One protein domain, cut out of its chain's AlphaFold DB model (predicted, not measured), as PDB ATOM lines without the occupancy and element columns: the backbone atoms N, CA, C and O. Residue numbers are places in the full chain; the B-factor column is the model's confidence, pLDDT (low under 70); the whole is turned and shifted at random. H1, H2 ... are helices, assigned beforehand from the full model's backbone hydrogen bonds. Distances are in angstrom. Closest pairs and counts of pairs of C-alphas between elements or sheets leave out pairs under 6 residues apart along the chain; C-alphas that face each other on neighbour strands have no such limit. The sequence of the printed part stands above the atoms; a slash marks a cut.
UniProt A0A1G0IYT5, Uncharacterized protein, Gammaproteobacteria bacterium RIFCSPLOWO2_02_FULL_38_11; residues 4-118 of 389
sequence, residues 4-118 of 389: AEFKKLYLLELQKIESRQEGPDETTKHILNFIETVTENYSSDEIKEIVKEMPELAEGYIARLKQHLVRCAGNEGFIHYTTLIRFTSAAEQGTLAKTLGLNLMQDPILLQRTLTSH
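What this domain is: This is residues 4 to 118 of the 389 residues of an uncharacterized protein of Gammaproteobacteria bacterium RIFCSPLOWO2_02_FULL_38_11 (UniProt A0A1G0IYT5). A three-helix bundle, H4, H5 and H6, has the helical hairpin H1 and H2 packed on one side of it through H2, while H3 crosses one end and the short H7 packs on the first part of H5. H2 lies between H1 and the pair H4 and H5, and H1 is on the far side of H2 from the bundle. The printed part has 115 residues with seven named helices, H1 to H7 in order, and no named strand; the class is all helix. It is compact, with a radius of gyration of the C-alphas of 13.7 A, and rounded, spanning 36 by 34 by 25 A.

How they stand to each other: H1, residues 4 to 19, and H2, residues 24 to 39, form a helical hairpin and touch at a shallow tilt of 23 degrees, opposite ways; their closest C-alphas, of Ile 17 and Thr 27, are 6.4 A apart. H3, residues 44 to 53, is close to H2 but not clearly touching, with the C-alphas of Thr 39 and Ile 47 closest at 7.5 A. H4, residues 55 to 68, touches residues 25 to 32 of H2 at a steep tilt of 53 degrees, closest at the C-alphas of Thr 28 and Arg 64, 6.0 A. H5, residues 75 to 90, is the hub, touching five other helices. It forms a hairpin with H4 at a shallow tilt of 27 degrees, closest at the C-alphas of Ala 58 and Phe 87, 6.1 A. Its residues 79 to 83 touch H2, where the closest C-alphas, of Glu 36 and Thr 83, are 6.4 A apart. Its residues 86 to 90 touch H3 at a steep tilt of 69 degrees, only just short of about perpendicular; the closest C-alphas are those of Lys 48 and Ala 90, 4.6 A. H6, residues 96 to 105, forms a hairpin with H5 at a tilt of 38 degrees, only just steep, closest at the C-alphas of Thr 88 and Lys 98, 5.2 A. H6 also touches H4 at a shallow tilt of 30 degrees, the same way, closest at the C-alphas of Glu 59 and Ala 97, 4.7 A. H4, H5 and H6 make an up and down bundle, each running against the one before it. H7, residues 108 to 114, touches residues 75 to 81 of H5, closest at the C-alphas of Phe 78 and Thr 114, 5.2 A. H1 is apart from H4, H5, H6 and H7. In H1 to H7 every O i to N i+4 pair is within hydrogen-bond range.

Where its parts are: H1 begins at C-alpha 4, (-37.479, -53.005, 5.353), and is 22.8 A long, as is H2. H3 measures 14.4 A, H4 20.2 A, H5 23.3 A, H6 14.0 A and H7 10.0 A. H5 begins at C-alpha 75, (-54.974, -32.081, 19.029), and H7 ends at C-alpha 114, (-51.675, -33.025, 25.843).

The domain as a whole: The C-alphas farthest apart, of Ser 19 and His 118, are 39.0 A apart. The printed part has no cut, and no link is long. The mean pLDDT of the printed part is 72.9; 35 residues are under 70, among them residues 69 to 79 and 101 to 118.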
ATOM      1  N   ALA A   4     -38.322 -53.373   6.493       75.94
ATOM      2  CA  ALA A   4     -37.479 -53.005   5.353       75.94
ATOM      3  C   ALA A   4     -38.175 -52.035   4.375       75.94
ATOM      4  O   ALA A   4     -37.550 -51.126   3.822       75.94
ATOM      5  N   GLU A   5     -39.482 -52.200   4.182       81.44
ATOM      6  CA  GLU A   5     -40.310 -51.316   3.363       81.44
ATOM      7  C   GLU A   5     -40.538 -49.974   4.071       81.44
ATOM      8  O   GLU A   5     -40.436 -48.918   3.441       81.44
ATOM      9  N   PHE A   6     -40.726 -49.999   5.397       84.00
ATOM     10  CA  PHE A   6     -40.791 -48.790   6.225       84.00
ATOM     11  C   PHE A   6     -39.503 -47.978   6.125       84.00
ATOM     12  O   PHE A   6     -39.542 -46.784   5.828       84.00
ATOM     13  N   LYS A   7     -38.353 -48.638   6.286       81.88
ATOM     14  CA  LYS A   7     -37.033 -48.016   6.165       81.88
ATOM     15  C   LYS A   7     -36.852 -47.334   4.814       81.88
ATOM     16  O   LYS A   7     -36.378 -46.202   4.752       81.88
ATOM     17  N   LYS A   8     -37.266 -48.000   3.733       84.88
ATOM     18  CA  LYS A   8     -37.197 -47.447   2.378       84.88
ATOM     19  C   LYS A   8     -38.064 -46.194   2.230       84.88
ATOM     20  O   LYS A   8     -37.582 -45.201   1.690       84.88
ATOM     21  N   LEU A   9     -39.309 -46.224   2.711       84.69
ATOM     22  CA  LEU A   9     -40.207 -45.066   2.658       84.69
ATOM     23  C   LEU A   9     -39.695 -43.905   3.513       84.69
ATOM     24  O   LEU A   9     -39.705 -42.767   3.055       84.69
ATOM     25  N   TYR A  10     -39.189 -44.194   4.712       84.25
ATOM     26  CA  TYR A  10     -38.624 -43.193   5.611       84.25
ATOM     27  C   TYR A  10     -37.411 -42.480   5.002       84.25
ATOM     28  O   TYR A  10     -37.367 -41.253   4.978       84.25
ATOM     29  N   LEU A  11     -36.455 -43.232   4.448       83.94
ATOM     30  CA  LEU A  11     -35.273 -42.654   3.796       83.94
ATOM     31  C   LEU A  11     -35.640 -41.833   2.554       83.94
ATOM     32  O   LEU A  11     -35.069 -40.771   2.321       83.94
ATOM     33  N   LEU A  12     -36.615 -42.304   1.773       85.88
ATOM     34  CA  LEU A  12     -37.096 -41.594   0.593       85.88
ATOM     35  C   LEU A  12     -37.808 -40.287   0.968       85.88
ATOM     36  O   LEU A  12     -37.662 -39.288   0.264       85.88
ATOM     37  N   GLU A  13     -38.547 -40.269   2.076       84.31
ATOM     38  CA  GLU A  13     -39.184 -39.049   2.563       84.31
ATOM     39  C   GLU A  13     -38.164 -38.058   3.134       84.31
ATOM     40  O   GLU A  13     -38.234 -36.873   2.812       84.31
ATOM     41  N   LEU A  14     -37.151 -38.527   3.873       80.62
ATOM     42  CA  LEU A  14     -36.038 -37.677   4.316       80.62
ATOM     43  C   LEU A  14     -35.337 -36.999   3.132       80.62
ATOM     44  O   LEU A  14     -35.140 -35.786   3.154       80.62
ATOM     45  N   GLN A  15     -35.049 -37.749   2.066       82.25
ATOM     46  CA  GLN A  15     -34.412 -37.206   0.865       82.25
ATOM     47  C   GLN A  15     -35.277 -36.133   0.178       82.25
ATOM     48  O   GLN A  15     -34.758 -35.123  -0.304       82.25
ATOM     49  N   LYS A  16     -36.607 -36.312   0.148       83.88
ATOM     50  CA  LYS A  16     -37.524 -35.283  -0.370       83.88
ATOM     51  C   LYS A  16     -37.512 -34.031   0.497       83.88
ATOM     52  O   LYS A  16     -37.492 -32.934  -0.054       83.88
ATOM     53  N   ILE A  17     -37.528 -34.179   1.819       77.50
ATOM     54  CA  ILE A  17     -37.539 -33.046   2.750       77.50
ATOM     55  C   ILE A  17     -36.227 -32.254   2.636       77.50
ATOM     56  O   ILE A  17     -36.264 -31.033   2.495       77.50
ATOM     57  N   GLU A  18     -35.080 -32.936   2.566       72.06
ATOM     58  CA  GLU A  18     -33.768 -32.303   2.354       72.06
ATOM     59  C   GLU A  18     -33.694 -31.534   1.023       72.06
ATOM     60  O   GLU A  18     -33.138 -30.437   0.963       72.06
ATOM     61  N   SER A  19     -34.319 -32.057  -0.039       73.25
ATOM     62  CA  SER A  19     -34.344 -31.395  -1.353       73.25
ATOM     63  C   SER A  19     -35.173 -30.101  -1.399       73.25
ATOM     64  O   SER A  19     -34.949 -29.269  -2.278       73.25
ATOM     65  N   ARG A  20     -36.109 -29.904  -0.458       77.12
ATOM     66  CA  ARG A  20     -36.992 -28.724  -0.405       77.12
ATOM     67  C   ARG A  20     -36.366 -27.510   0.287       77.12
ATOM     68  O   ARG A  20     -36.950 -26.434   0.215       77.12
ATOM     69  N   GLN A  21     -35.199 -27.665   0.925       65.69
ATOM     70  CA  GLN A  21     -34.510 -26.607   1.685       65.69
ATOM     71  C   GLN A  21     -35.425 -25.880   2.693       65.69
ATOM     72  O   GLN A  21     -35.355 -24.663   2.864       65.69
ATOM     73  N   GLU A  22     -36.311 -26.623   3.356       71.06
ATOM     74  CA  GLU A  22     -37.203 -26.064   4.370       71.06
ATOM     75  C   GLU A  22     -36.428 -25.656   5.635       71.06
ATOM     76  O   GLU A  22     -35.372 -26.202   5.960       71.06
ATOM     77  N   GLY A  23     -36.966 -24.691   6.388       73.75
ATOM     78  CA  GLY A  23     -36.406 -24.326   7.688       73.75
ATOM     79  C   GLY A  23     -36.388 -25.518   8.665       73.75
ATOM     80  O   GLY A  23     -37.171 -26.462   8.513       73.75
ATOM     81  N   PRO A  24     -35.536 -25.484   9.707       74.25
ATOM     82  CA  PRO A  24     -35.351 -26.613  10.624       74.25
ATOM     83  C   PRO A  24     -36.629 -27.024  11.377       74.25
ATOM     84  O   PRO A  24     -36.788 -28.195  11.717       74.25
ATOM     85  N   ASP A  25     -37.557 -26.094  11.612       74.06
ATOM     86  CA  ASP A  25     -38.840 -26.387  12.270       74.06
ATOM     87  C   ASP A  25     -39.817 -27.123  11.341       74.06
ATOM     88  O   ASP A  25     -40.373 -28.146  11.729       74.06
ATOM     89  N   GLU A  26     -39.937 -26.693  10.080       78.31
ATOM     90  CA  GLU A  26     -40.848 -27.338   9.120       78.31
ATOM     91  C   GLU A  26     -40.332 -28.703   8.682       78.31
ATOM     92  O   GLU A  26     -41.106 -29.651   8.574       78.31
ATOM     93  N   THR A  27     -39.010 -28.844   8.581       79.56
ATOM     94  CA  THR A  27     -38.349 -30.145   8.433       79.56
ATOM     95  C   THR A  27     -38.724 -31.081   9.587       79.56
ATOM     96  O   THR A  27     -39.096 -32.234   9.373       79.56
ATOM     97  N   THR A  28     -38.665 -30.581  10.824       82.19
ATOM     98  CA  THR A  28     -39.007 -31.357  12.026       82.19
ATOM     99  C   THR A  28     -40.479 -31.765  12.013       82.19
ATOM    100  O   THR A  28     -40.787 -32.938  12.227       82.19
ATOM    101  N   LYS A  29     -41.379 -30.834  11.687       82.62
ATOM    102  CA  LYS A  29     -42.822 -31.077  11.602       82.62
ATOM    103  C   LYS A  29     -43.178 -32.121  10.541       82.62
ATOM    104  O   LYS A  29     -43.939 -33.045  10.828       82.62
ATOM    105  N   HIS A  30     -42.616 -32.016   9.336       83.50
ATOM    106  CA  HIS A  30     -42.874 -32.971   8.256       83.50
ATOM    107  C   HIS A  30     -42.426 -34.391   8.617       83.50
ATOM    108  O   HIS A  30     -43.161 -35.346   8.365       83.50
ATOM    109  N   ILE A  31     -41.262 -34.535   9.259       83.62
ATOM    110  CA  ILE A  31     -40.753 -35.842   9.694       83.62
ATOM    111  C   ILE A  31     -41.663 -36.464  10.763       83.62
ATOM    112  O   ILE A  31     -41.983 -37.649  10.663       83.62
ATOM    113  N   LEU A  32     -42.092 -35.687  11.765       86.19
ATOM    114  CA  LEU A  32     -42.988 -36.173  12.822       86.19
ATOM    115  C   LEU A  32     -44.331 -36.634  12.240       86.19
ATOM    116  O   LEU A  32     -44.733 -37.777  12.456       86.19
ATOM    117  N   ASN A  33     -44.954 -35.800  11.401       84.88
ATOM    118  CA  ASN A  33     -46.232 -36.119  10.764       84.88
ATOM    119  C   ASN A  33     -46.150 -37.357   9.862       84.88
ATOM    120  O   ASN A  33     -47.082 -38.164   9.841       84.88
ATOM    121  N   PHE A  34     -45.053 -37.528   9.118       86.56
ATOM    122  CA  PHE A  34     -44.847 -38.716   8.292       86.56
ATOM    123  C   PHE A  34     -44.796 -39.984   9.150       86.56
ATOM    124  O   PHE A  34     -45.524 -40.939   8.876       86.56
ATOM    125  N   ILE A  35     -43.971 -39.985  10.203       84.44
ATOM    126  CA  ILE A  35     -43.828 -41.139  11.101       84.44
ATOM    127  C   ILE A  35     -45.179 -41.478  11.737       84.44
ATOM    128  O   ILE A  35     -45.572 -42.643  11.766       84.44
ATOM    129  N   GLU A  36     -45.916 -40.472  12.195       85.00
ATOM    130  CA  GLU A  36     -47.229 -40.649  12.818       85.00
ATOM    131  C   GLU A  36     -48.260 -41.215  11.851       85.00
ATOM    132  O   GLU A  36     -48.899 -42.212  12.169       85.00
ATOM    133  N   THR A  37     -48.360 -40.651  10.646       81.94
ATOM    134  CA  THR A  37     -49.329 -41.092   9.631       81.94
ATOM    135  C   THR A  37     -49.057 -42.527   9.187       81.94
ATOM    136  O   THR A  37     -49.973 -43.335   9.049       81.94
ATOM    137  N   VAL A  38     -47.785 -42.875   8.972       79.38
ATOM    138  CA  VAL A  38     -47.417 -44.222   8.519       79.38
ATOM    139  C   VAL A  38     -47.636 -45.251   9.625       79.38
ATOM    140  O   VAL A  38     -48.061 -46.367   9.337       79.38
ATOM    141  N   THR A  39     -47.377 -44.889  10.885       78.44
ATOM    142  CA  THR A  39     -47.475 -45.824  12.017       78.44
ATOM    143  C   THR A  39     -48.838 -45.833  12.703       78.44
ATOM    144  O   THR A  39     -49.069 -46.693  13.555       78.44
ATOM    145  N   GLU A  40     -49.768 -44.940  12.355       78.38
ATOM    146  CA  GLU A  40     -51.102 -44.832  12.970       78.38
ATOM    147  C   GLU A  40     -51.829 -46.184  13.017       78.38
ATOM    148  O   GLU A  40     -52.309 -46.595  14.071       78.38
ATOM    149  N   ASN A  41     -51.789 -46.935  11.914       75.12
ATOM    150  CA  ASN A  41     -52.498 -48.211  11.772       75.12
ATOM    151  C   ASN A  41     -51.663 -49.449  12.137       75.12
ATOM    152  O   ASN A  41     -52.110 -50.572  11.913       75.12
ATOM    153  N   TYR A  42     -50.441 -49.277  12.648       76.12
ATOM    154  CA  TYR A  42     -49.557 -50.414  12.925       76.12
ATOM    155  C   TYR A  42     -49.885 -51.057  14.271       76.12
ATOM    156  O   TYR A  42     -50.197 -50.385  15.258       76.12
ATOM    157  N   SER A  43     -49.772 -52.374  14.349       77.56
ATOM    158  CA  SER A  43     -49.872 -53.082  15.622       77.56
ATOM    159  C   SER A  43     -48.683 -52.764  16.539       77.56
ATOM    160  O   SER A  43     -47.641 -52.256  16.115       77.56
ATOM    161  N   SER A  44     -48.822 -53.074  17.833       70.19
ATOM    162  CA  SER A  44     -47.722 -52.892  18.786       70.19
ATOM    163  C   SER A  44     -46.499 -53.744  18.441       70.19
ATOM    164  O   SER A  44     -45.386 -53.325  18.752       70.19
ATOM    165  N   ASP A  45     -46.688 -54.921  17.845       74.19
ATOM    166  CA  ASP A  45     -45.585 -55.818  17.506       74.19
ATOM    167  C   ASP A  45     -44.862 -55.362  16.234       74.19
ATOM    168  O   ASP A  45     -43.635 -55.355  16.212       74.19
ATOM    169  N   GLU A  46     -45.586 -54.821  15.249       78.69
ATOM    170  CA  GLU A  46     -44.967 -54.165  14.086       78.69
ATOM    171  C   GLU A  46     -44.113 -52.953  14.494       78.69
ATOM    172  O   GLU A  46     -43.021 -52.756  13.967       78.69
ATOM    173  N   ILE A  47     -44.561 -52.151  15.470       78.00
ATOM    174  CA  ILE A  47     -43.747 -51.036  15.987       78.00
ATOM    175  C   ILE A  47     -42.509 -51.539  16.731       78.00
ATOM    176  O   ILE A  47     -41.437 -50.958  16.569       78.00
ATOM    177  N   LYS A  48     -42.619 -52.616  17.518       81.75
ATOM    178  CA  LYS A  48     -41.454 -53.237  18.171       81.75
ATOM    179  C   LYS A  48     -40.419 -53.701  17.157       81.75
ATOM    180  O   LYS A  48     -39.240 -53.422  17.348       81.75
ATOM    181  N   GLU A  49     -40.845 -54.358  16.083       84.31
ATOM    182  CA  GLU A  49     -39.934 -54.786  15.019       84.31
ATOM    183  C   GLU A  49     -39.251 -53.593  14.338       84.31
ATOM    184  O   GLU A  49     -38.040 -53.622  14.139       84.31
ATOM    185  N   ILE A  50     -39.978 -52.506  14.064       83.25
ATOM    186  CA  ILE A  50     -39.395 -51.285  13.478       83.25
ATOM    187  C   ILE A  50     -38.371 -50.643  14.415       83.25
ATOM    188  O   ILE A  50     -37.278 -50.299  13.975       83.25
ATOM    189  N   VAL A  51     -38.698 -50.483  15.700       84.81
ATOM    190  CA  VAL A  51     -37.785 -49.876  16.686       84.81
ATOM    191  C   VAL A  51     -36.552 -50.754  16.912       84.81
ATOM    192  O   VAL A  51     -35.464 -50.227  17.130       84.81
ATOM    193  N   LYS A  52     -36.696 -52.079  16.812       84.94
ATOM    194  CA  LYS A  52     -35.586 -53.032  16.908       84.94
ATOM    195  C   LYS A  52     -34.654 -52.975  15.692       84.94
ATOM    196  O   LYS A  52     -33.441 -52.983  15.860       84.94
ATOM    197  N   GLU A  53     -35.211 -52.910  14.484       84.25
ATOM    198  CA  GLU A  53     -34.448 -52.848  13.227       84.25
ATOM    199  C   GLU A  53     -33.880 -51.444  12.933       84.25
ATOM    200  O   GLU A  53     -32.961 -51.289  12.123       84.25
ATOM    201  N   MET A  54     -34.446 -50.405  13.555       82.62
ATOM    202  CA  MET A  54     -34.074 -48.998  13.370       82.62
ATOM    203  C   MET A  54     -34.105 -48.225  14.704       82.62
ATOM    204  O   MET A  54     -34.958 -47.352  14.894       82.62
ATOM    205  N   PRO A  55     -33.188 -48.494  15.644       79.69
ATOM    206  CA  PRO A  55     -33.171 -47.809  16.938       79.69
ATOM    207  C   PRO A  55     -32.963 -46.290  16.805       79.69
ATOM    208  O   PRO A  55     -33.576 -45.508  17.539       79.69
ATOM    209  N   GLU A  56     -32.197 -45.843  15.803       82.88
ATOM    210  CA  GLU A  56     -31.923 -44.421  15.561       82.88
ATOM    211  C   GLU A  56     -33.180 -43.648  15.135       82.88
ATOM    212  O   GLU A  56     -33.272 -42.434  15.335       82.88
ATOM    213  N   LEU A  57     -34.177 -44.339  14.568       84.62
ATOM    214  CA  LEU A  57     -35.475 -43.750  14.242       84.62
ATOM    215  C   LEU A  57     -36.197 -43.308  15.512       84.62
ATOM    216  O   LEU A  57     -36.715 -42.194  15.561       84.62
ATOM    217  N   ALA A  58     -36.233 -44.169  16.531       80.50
ATOM    218  CA  ALA A  58     -36.912 -43.876  17.788       80.50
ATOM    219  C   ALA A  58     -36.214 -42.733  18.529       80.50
ATOM    220  O   ALA A  58     -36.865 -41.791  18.979       80.50
ATOM    221  N   GLU A  59     -34.885 -42.758  18.579       84.12
ATOM    222  CA  GLU A  59     -34.086 -41.679  19.164       84.12
ATOM    223  C   GLU A  59     -34.293 -40.359  18.416       84.12
ATOM    224  O   GLU A  59     -34.584 -39.322  19.021       84.12
ATOM    225  N   GLY A  60     -34.211 -40.408  17.087       84.62
ATOM    226  CA  GLY A  60     -34.392 -39.259  16.216       84.62
ATOM    227  C   GLY A  60     -35.810 -38.693  16.251       84.62
ATOM    228  O   GLY A  60     -35.966 -37.477  16.147       84.62
ATOM    229  N   TYR A  61     -36.834 -39.534  16.396       85.31
ATOM    230  CA  TYR A  61     -38.221 -39.108  16.583       85.31
ATOM    231  C   TYR A  61     -38.384 -38.391  17.925       85.31
ATOM    232  O   TYR A  61     -38.854 -37.257  17.955       85.31
ATOM    233  N   ILE A  62     -37.923 -38.992  19.028       81.69
ATOM    234  CA  ILE A  62     -38.068 -38.423  20.379       81.69
ATOM    235  C   ILE A  62     -37.298 -37.099  20.506       81.69
ATOM    236  O   ILE A  62     -37.798 -36.139  21.097       81.69
ATOM    237  N   ALA A  63     -36.102 -37.013  19.919       82.31
ATOM    238  CA  ALA A  63     -35.301 -35.790  19.912       82.31
ATOM    239  C   ALA A  63     -35.971 -34.655  19.118       82.31
ATOM    240  O   ALA A  63     -36.060 -33.528  19.612       82.31
ATOM    241  N   ARG A  64     -36.483 -34.958  17.917       84.25
ATOM    242  CA  ARG A  64     -37.243 -34.013  17.078       84.25
ATOM    243  C   ARG A  64     -38.526 -33.566  17.759       84.25
ATOM    244  O   ARG A  64     -38.827 -32.376  17.788       84.25
ATOM    245  N   LEU A  65     -39.227 -34.503  18.391       80.12
ATOM    246  CA  LEU A  65     -40.432 -34.207  19.141       80.12
ATOM    247  C   LEU A  65     -40.126 -33.232  20.280       80.12
ATOM    248  O   LEU A  65     -40.760 -32.188  20.368       80.12
ATOM    249  N   LYS A  66     -39.093 -33.484  21.089       76.44
ATOM    250  CA  LYS A  66     -38.672 -32.565  22.160       76.44
ATOM    251  C   LYS A  66     -38.441 -31.128  21.673       76.44
ATOM    252  O   LYS A  66     -38.797 -30.186  22.378       76.44
ATOM    253  N   GLN A  67     -37.865 -30.951  20.484       73.31
ATOM    254  CA  GLN A  67     -37.652 -29.629  19.883       73.31
ATOM    255  C   GLN A  67     -38.967 -28.990  19.409       73.31
ATOM    256  O   GLN A  67     -39.190 -27.799  19.642       73.31
ATOM    257  N   HIS A  68     -39.854 -29.783  18.806       76.06
ATOM    258  CA  HIS A  68     -41.140 -29.326  18.277       76.06
ATOM    259  C   HIS A  68     -42.169 -29.004  19.383       76.06
ATOM    260  O   HIS A  68     -42.964 -28.070  19.259       76.06
ATOM    261  N   LEU A  69     -42.101 -29.696  20.526       65.69
ATOM    262  CA  LEU A  69     -43.069 -29.607  21.628       65.69
ATOM    263  C   LEU A  69     -43.223 -28.221  22.263       65.69
ATOM    264  O   LEU A  69     -44.275 -27.919  22.829       65.69
ATOM    265  N   VAL A  70     -42.225 -27.342  22.133       61.41
ATOM    266  CA  VAL A  70     -42.330 -25.940  22.576       61.41
ATOM    267  C   VAL A  70     -43.400 -25.180  21.776       61.41
ATOM    268  O   VAL A  70     -43.962 -24.195  22.272       61.41
ATOM    269  N   ARG A  71     -43.761 -25.661  20.580       61.09
ATOM    270  CA  ARG A  71     -44.624 -24.979  19.602       61.09
ATOM    271  C   ARG A  71     -45.963 -25.685  19.326       61.09
ATOM    272  O   ARG A  71     -46.882 -25.015  18.872       61.09
ATOM    273  N   CYS A  72     -46.129 -26.961  19.687       60.16
ATOM    274  CA  CYS A  72     -47.391 -27.702  19.499       60.16
ATOM    275  C   CYS A  72     -48.498 -27.267  20.479       60.16
ATOM    276  O   CYS A  72     -48.228 -27.071  21.669       60.16
ATOM    277  N   ALA A  73     -49.755 -27.200  20.027       50.28
ATOM    278  CA  ALA A  73     -50.927 -26.959  20.877       50.28
ATOM    279  C   ALA A  73     -52.139 -27.803  20.436       50.28
ATOM    280  O   ALA A  73     -52.332 -28.057  19.251       50.28
ATOM    281  N   GLY A  74     -52.989 -28.212  21.386       52.66
ATOM    282  CA  GLY A  74     -54.254 -28.899  21.094       52.66
ATOM    283  C   GLY A  74     -54.092 -30.336  20.572       52.66
ATOM    284  O   GLY A  74     -53.303 -31.108  21.113       52.66
ATOM    285  N   ASN A  75     -54.866 -30.704  19.543       54.19
ATOM    286  CA  ASN A  75     -54.974 -32.081  19.029       54.19
ATOM    287  C   ASN A  75     -53.667 -32.634  18.434       54.19
ATOM    288  O   ASN A  75     -53.425 -33.831  18.551       54.19
ATOM    289  N   GLU A  76     -52.806 -31.782  17.867       62.16
ATOM    290  CA  GLU A  76     -51.482 -32.193  17.366       62.16
ATOM    291  C   GLU A  76     -50.624 -32.767  18.507       62.16
ATOM    292  O   GLU A  76     -50.009 -33.821  18.371       62.16
ATOM    293  N   GLY A  77     -50.690 -32.164  19.701       63.78
ATOM    294  CA  GLY A  77     -49.978 -32.662  20.880       63.78
ATOM    295  C   GLY A  77     -50.398 -34.077  21.296       63.78
ATOM    296  O   GLY A  77     -49.559 -34.856  21.742       63.78
ATOM    297  N   PHE A  78     -51.675 -34.433  21.133       63.09
ATOM    298  CA  PHE A  78     -52.187 -35.759  21.494       63.09
ATOM    299  C   PHE A  78     -51.661 -36.869  20.568       63.09
ATOM    300  O   PHE A  78     -51.288 -37.943  21.048       63.09
ATOM    301  N   ILE A  79     -51.589 -36.603  19.260       68.56
ATOM    302  CA  ILE A  79     -51.070 -37.556  18.265       68.56
ATOM    303  C   ILE A  79     -49.583 -37.819  18.533       68.56
ATOM    304  O   ILE A  79     -49.181 -38.972  18.715       68.56
ATOM    305  N   HIS A  80     -48.799 -36.752  18.711       74.56
ATOM    306  CA  HIS A  80     -47.384 -36.843  19.063       74.56
ATOM    307  C   HIS A  80     -47.136 -37.657  20.347       74.56
ATOM    308  O   HIS A  80     -46.202 -38.461  20.423       74.56
ATOM    309  N   TYR A  81     -47.983 -37.463  21.365       68.44
ATOM    310  CA  TYR A  81     -47.882 -38.152  22.654       68.44
ATOM    311  C   TYR A  81     -48.214 -39.644  22.552       68.44
ATOM    312  O   TYR A  81     -47.519 -40.479  23.130       68.44
ATOM    313  N   THR A  82     -49.235 -39.995  21.772       67.44
ATOM    314  CA  THR A  82     -49.623 -41.395  21.541       67.44
ATOM    315  C   THR A  82     -48.502 -42.155  20.830       67.44
ATOM    316  O   THR A  82     -48.128 -43.258  21.236       67.44
ATOM    317  N   THR A  83     -47.897 -41.538  19.815       75.12
ATOM    318  CA  THR A  83     -46.771 -42.123  19.077       75.12
ATOM    319  C   THR A  83     -45.496 -42.183  19.926       75.12
ATOM    320  O   THR A  83     -44.810 -43.205  19.914       75.12
ATOM    321  N   LEU A  84     -45.226 -41.172  20.768       77.56
ATOM    322  CA  LEU A  84     -44.134 -41.195  21.756       77.56
ATOM    323  C   LEU A  84     -44.222 -42.413  22.682       77.56
ATOM    324  O   LEU A  84     -43.208 -43.070  22.928       77.56
ATOM    325  N   ILE A  85     -45.417 -42.745  23.168       66.44
ATOM    326  CA  ILE A  85     -45.613 -43.892  24.062       66.44
ATOM    327  C   ILE A  85     -45.372 -45.200  23.328       66.44
ATOM    328  O   ILE A  85     -44.643 -46.047  23.833       66.44
ATOM    329  N   ARG A  86     -45.915 -45.356  22.118       72.69
ATOM    330  CA  ARG A  86     -45.739 -46.579  21.320       72.69
ATOM    331  C   ARG A  86     -44.261 -46.860  21.049       72.69
ATOM    332  O   ARG A  86     -43.806 -47.977  21.279       72.69
ATOM    333  N   PHE A  87     -43.500 -45.837  20.663       73.94
ATOM    334  CA  PHE A  87     -42.060 -45.954  20.413       73.94
ATOM    335  C   PHE A  87     -41.259 -46.179  21.702       73.94
ATOM    336  O   PHE A  87     -40.351 -47.009  21.727       73.94
ATOM    337  N   THR A  88     -41.620 -45.508  22.800       70.44
ATOM    338  CA  THR A  88     -40.933 -45.704  24.086       70.44
ATOM    339  C   THR A  88     -41.224 -47.081  24.680       70.44
ATOM    340  O   THR A  88     -40.331 -47.709  25.242       70.44
ATOM    341  N   SER A  89     -42.446 -47.595  24.558       70.44
ATOM    342  CA  SER A  89     -42.808 -48.945  25.004       70.44
ATOM    343  C   SER A  89     -42.111 -50.018  24.172       70.44
ATOM    344  O   SER A  89     -41.637 -50.997  24.744       70.44
ATOM    345  N   ALA A  90     -41.988 -49.797  22.862       74.19
ATOM    346  CA  ALA A  90     -41.291 -50.684  21.939       74.19
ATOM    347  C   ALA A  90     -39.766 -50.726  22.135       74.19
ATOM    348  O   ALA A  90     -39.152 -51.752  21.857       74.19
ATOM    349  N   ALA A  91     -39.159 -49.647  22.636       75.12
ATOM    350  CA  ALA A  91     -37.726 -49.602  22.903       75.12
ATOM    351  C   ALA A  91     -37.310 -50.543  24.054       75.12
ATOM    352  O   ALA A  91     -37.957 -50.591  25.114       75.12
ATOM    353  N   GLU A  92     -36.198 -51.257  23.857       78.06
ATOM    354  CA  GLU A  92     -35.601 -52.146  24.858       78.06
ATOM    355  C   GLU A  92     -35.099 -51.365  26.084       78.06
ATOM    356  O   GLU A  92     -34.735 -50.187  26.008       78.06
ATOM    357  N   GLN A  93     -35.090 -52.022  27.245       70.00
ATOM    358  CA  GLN A  93     -34.606 -51.420  28.488       70.00
ATOM    359  C   GLN A  93     -33.119 -51.058  28.381       70.00
ATOM    360  O   GLN A  93     -32.324 -51.827  27.854       70.00
ATOM    361  N   GLY A  94     -32.743 -49.883  28.893       63.59
ATOM    362  CA  GLY A  94     -31.361 -49.389  28.836       63.59
ATOM    363  C   GLY A  94     -30.960 -48.717  27.517       63.59
ATOM    364  O   GLY A  94     -29.843 -48.217  27.421       63.59
ATOM    365  N   THR A  95     -31.854 -48.651  26.524       75.00
ATOM    366  CA  THR A  95     -31.612 -47.891  25.285       75.00
ATOM    367  C   THR A  95     -31.840 -46.392  25.479       75.00
ATOM    368  O   THR A  95     -32.666 -45.964  26.294       75.00
ATOM    369  N   LEU A  96     -31.146 -45.571  24.685       77.25
ATOM    370  CA  LEU A  96     -31.288 -44.115  24.729       77.25
ATOM    371  C   LEU A  96     -32.720 -43.681  24.379       77.25
ATOM    372  O   LEU A  96     -33.266 -42.800  25.044       77.25
ATOM    373  N   ALA A  97     -33.363 -44.344  23.411       73.12
ATOM    374  CA  ALA A  97     -34.772 -44.125  23.084       73.12
ATOM    375  C   ALA A  97     -35.692 -44.329  24.300       73.12
ATOM    376  O   ALA A  97     -36.553 -43.489  24.569       73.12
ATOM    377  N   LYS A  98     -35.477 -45.394  25.088       73.94
ATOM    378  CA  LYS A  98     -36.254 -45.663  26.307       73.94
ATOM    379  C   LYS A  98     -36.087 -44.547  27.333       73.94
ATOM    380  O   LYS A  98     -37.074 -44.029  27.854       73.94
ATOM    381  N   THR A  99     -34.847 -44.148  27.597       67.88
ATOM    382  CA  THR A  99     -34.526 -43.103  28.577       67.88
ATOM    383  C   THR A  99     -35.059 -41.737  28.152       67.88
ATOM    384  O   THR A  99     -35.707 -41.054  28.946       67.88
ATOM    385  N   LEU A 100     -34.828 -41.330  26.900       73.25
ATOM    386  CA  LEU A 100     -35.315 -40.052  26.377       73.25
ATOM    387  C   LEU A 100     -36.842 -40.007  26.344       73.25
ATOM    388  O   LEU A 100     -37.419 -38.985  26.713       73.25
ATOM    389  N   GLY A 101     -37.487 -41.106  25.953       65.06
ATOM    390  CA  GLY A 101     -38.939 -41.211  25.904       65.06
ATOM    391  C   GLY A 101     -39.590 -41.086  27.280       65.06
ATOM    392  O   GLY A 101     -40.517 -40.296  27.451       65.06
ATOM    393  N   LEU A 102     -39.059 -41.794  28.286       62.88
ATOM    394  CA  LEU A 102     -39.519 -41.698  29.678       62.88
ATOM    395  C   LEU A 102     -39.334 -40.291  30.251       62.88
ATOM    396  O   LEU A 102     -40.261 -39.753  30.854       62.88
ATOM    397  N   ASN A 103     -38.178 -39.671  30.008       64.56
ATOM    398  CA  ASN A 103     -37.914 -38.299  30.445       64.56
ATOM    399  C   ASN A 103     -38.869 -37.299  29.786       64.56
ATOM    400  O   ASN A 103     -39.353 -36.382  30.445       64.56
ATOM    401  N   LEU A 104     -39.154 -37.474  28.494       65.69
ATOM    402  CA  LEU A 104     -40.045 -36.585  27.760       65.69
ATOM    403  C   LEU A 104     -41.503 -36.752  28.205       65.69
ATOM    404  O   LEU A 104     -42.199 -35.757  28.367       65.69
ATOM    405  N   MET A 105     -41.953 -37.977  28.491       60.38
ATOM    406  CA  MET A 105     -43.279 -38.239  29.071       60.38
ATOM    407  C   MET A 105     -43.465 -37.643  30.472       60.38
ATOM    408  O   MET A 105     -44.594 -37.383  30.878       60.38
ATOM    409  N   GLN A 106     -42.377 -37.423  31.210       53.84
ATOM    410  CA  GLN A 106     -42.390 -36.751  32.512       53.84
ATOM    411  C   GLN A 106     -42.283 -35.221  32.393       53.84
ATOM    412  O   GLN A 106     -42.322 -34.531  33.414       53.84
ATOM    413  N   ASP A 107     -42.174 -34.675  31.174       59.84
ATOM    414  CA  ASP A 107     -42.087 -33.235  30.954       59.84
ATOM    415  C   ASP A 107     -43.435 -32.556  31.287       59.84
ATOM    416  O   ASP A 107     -44.460 -32.826  30.649       59.84
ATOM    417  N   PRO A 108     -43.465 -31.644  32.276       52.12
ATOM    418  CA  PRO A 108     -44.703 -31.017  32.725       52.12
ATOM    419  C   PRO A 108     -45.354 -30.124  31.656       52.12
ATOM    420  O   PRO A 108     -46.574 -29.954  31.682       52.12
ATOM    421  N   ILE A 109     -44.586 -29.578  30.705       57.03
ATOM    422  CA  ILE A 109     -45.100 -28.751  29.603       57.03
ATOM    423  C   ILE A 109     -45.791 -29.638  28.566       57.03
ATOM    424  O   ILE A 109     -46.878 -29.290  28.094       57.03
ATOM    425  N   LEU A 110     -45.196 -30.793  28.246       57.94
ATOM    426  CA  LEU A 110     -45.805 -31.788  27.361       57.94
ATOM    427  C   LEU A 110     -47.136 -32.275  27.931       57.94
ATOM    428  O   LEU A 110     -48.164 -32.185  27.262       57.94
ATOM    429  N   LEU A 111     -47.121 -32.719  29.189       53.28
ATOM    430  CA  LEU A 111     -48.308 -33.206  29.889       53.28
ATOM    431  C   LEU A 111     -49.401 -32.135  29.957       53.28
ATOM    432  O   LEU A 111     -50.566 -32.408  29.682       53.28
ATOM    433  N   GLN A 112     -49.043 -30.887  30.260       52.84
ATOM    434  CA  GLN A 112     -50.013 -29.795  30.302       52.84
ATOM    435  C   GLN A 112     -50.672 -29.546  28.938       52.84
ATOM    436  O   GLN A 112     -51.862 -29.236  28.891       52.84
ATOM    437  N   ARG A 113     -49.924 -29.667  27.835       51.97
ATOM    438  CA  ARG A 113     -50.429 -29.415  26.477       51.97
ATOM    439  C   ARG A 113     -51.261 -30.579  25.937       51.97
ATOM    440  O   ARG A 113     -52.279 -30.321  25.300       51.97
ATOM    441  N   THR A 114     -50.916 -31.825  26.252       49.91
ATOM    442  CA  THR A 114     -51.675 -33.025  25.843       49.91
ATOM    443  C   THR A 114     -52.991 -33.177  26.614       49.91
ATOM    444  O   THR A 114     -54.008 -33.555  26.035       49.91
ATOM    445  N   LEU A 115     -53.017 -32.786  27.894       44.94
ATOM    446  CA  LEU A 115     -54.197 -32.842  28.773       44.94
ATOM    447  C   LEU A 115     -55.275 -31.779  28.474       44.94
ATOM    448  O   LEU A 115     -56.359 -31.812  29.065       44.94
ATOM    449  N   THR A 116     -55.017 -30.843  27.552       43.66
ATOM    450  CA  THR A 116     -56.048 -29.900  27.070       43.66
ATOM    451  C   THR A 116     -57.092 -30.559  26.159       43.66
ATOM    452  O   THR A 116     -58.172 -30.000  25.974       43.66
ATOM    453  N   SER A 117     -56.829 -31.781  25.683       42.31
ATOM    454  CA  SER A 117     -57.798 -32.691  25.062       42.31
ATOM    455  C   SER A 117     -58.278 -33.697  26.128       42.31
ATOM    456  O   SER A 117     -57.636 -34.701  26.427       42.31
ATOM    457  N   HIS A 118     -59.382 -33.357  26.800       36.81
ATOM    458  CA  HIS A 118     -59.776 -33.908  28.111       36.81
ATOM    459  C   HIS A 118     -60.190 -35.396  28.113       36.81
ATOM    460  O   HIS A 118     -60.199 -36.046  29.160       36.81
TER     461      HIS A 118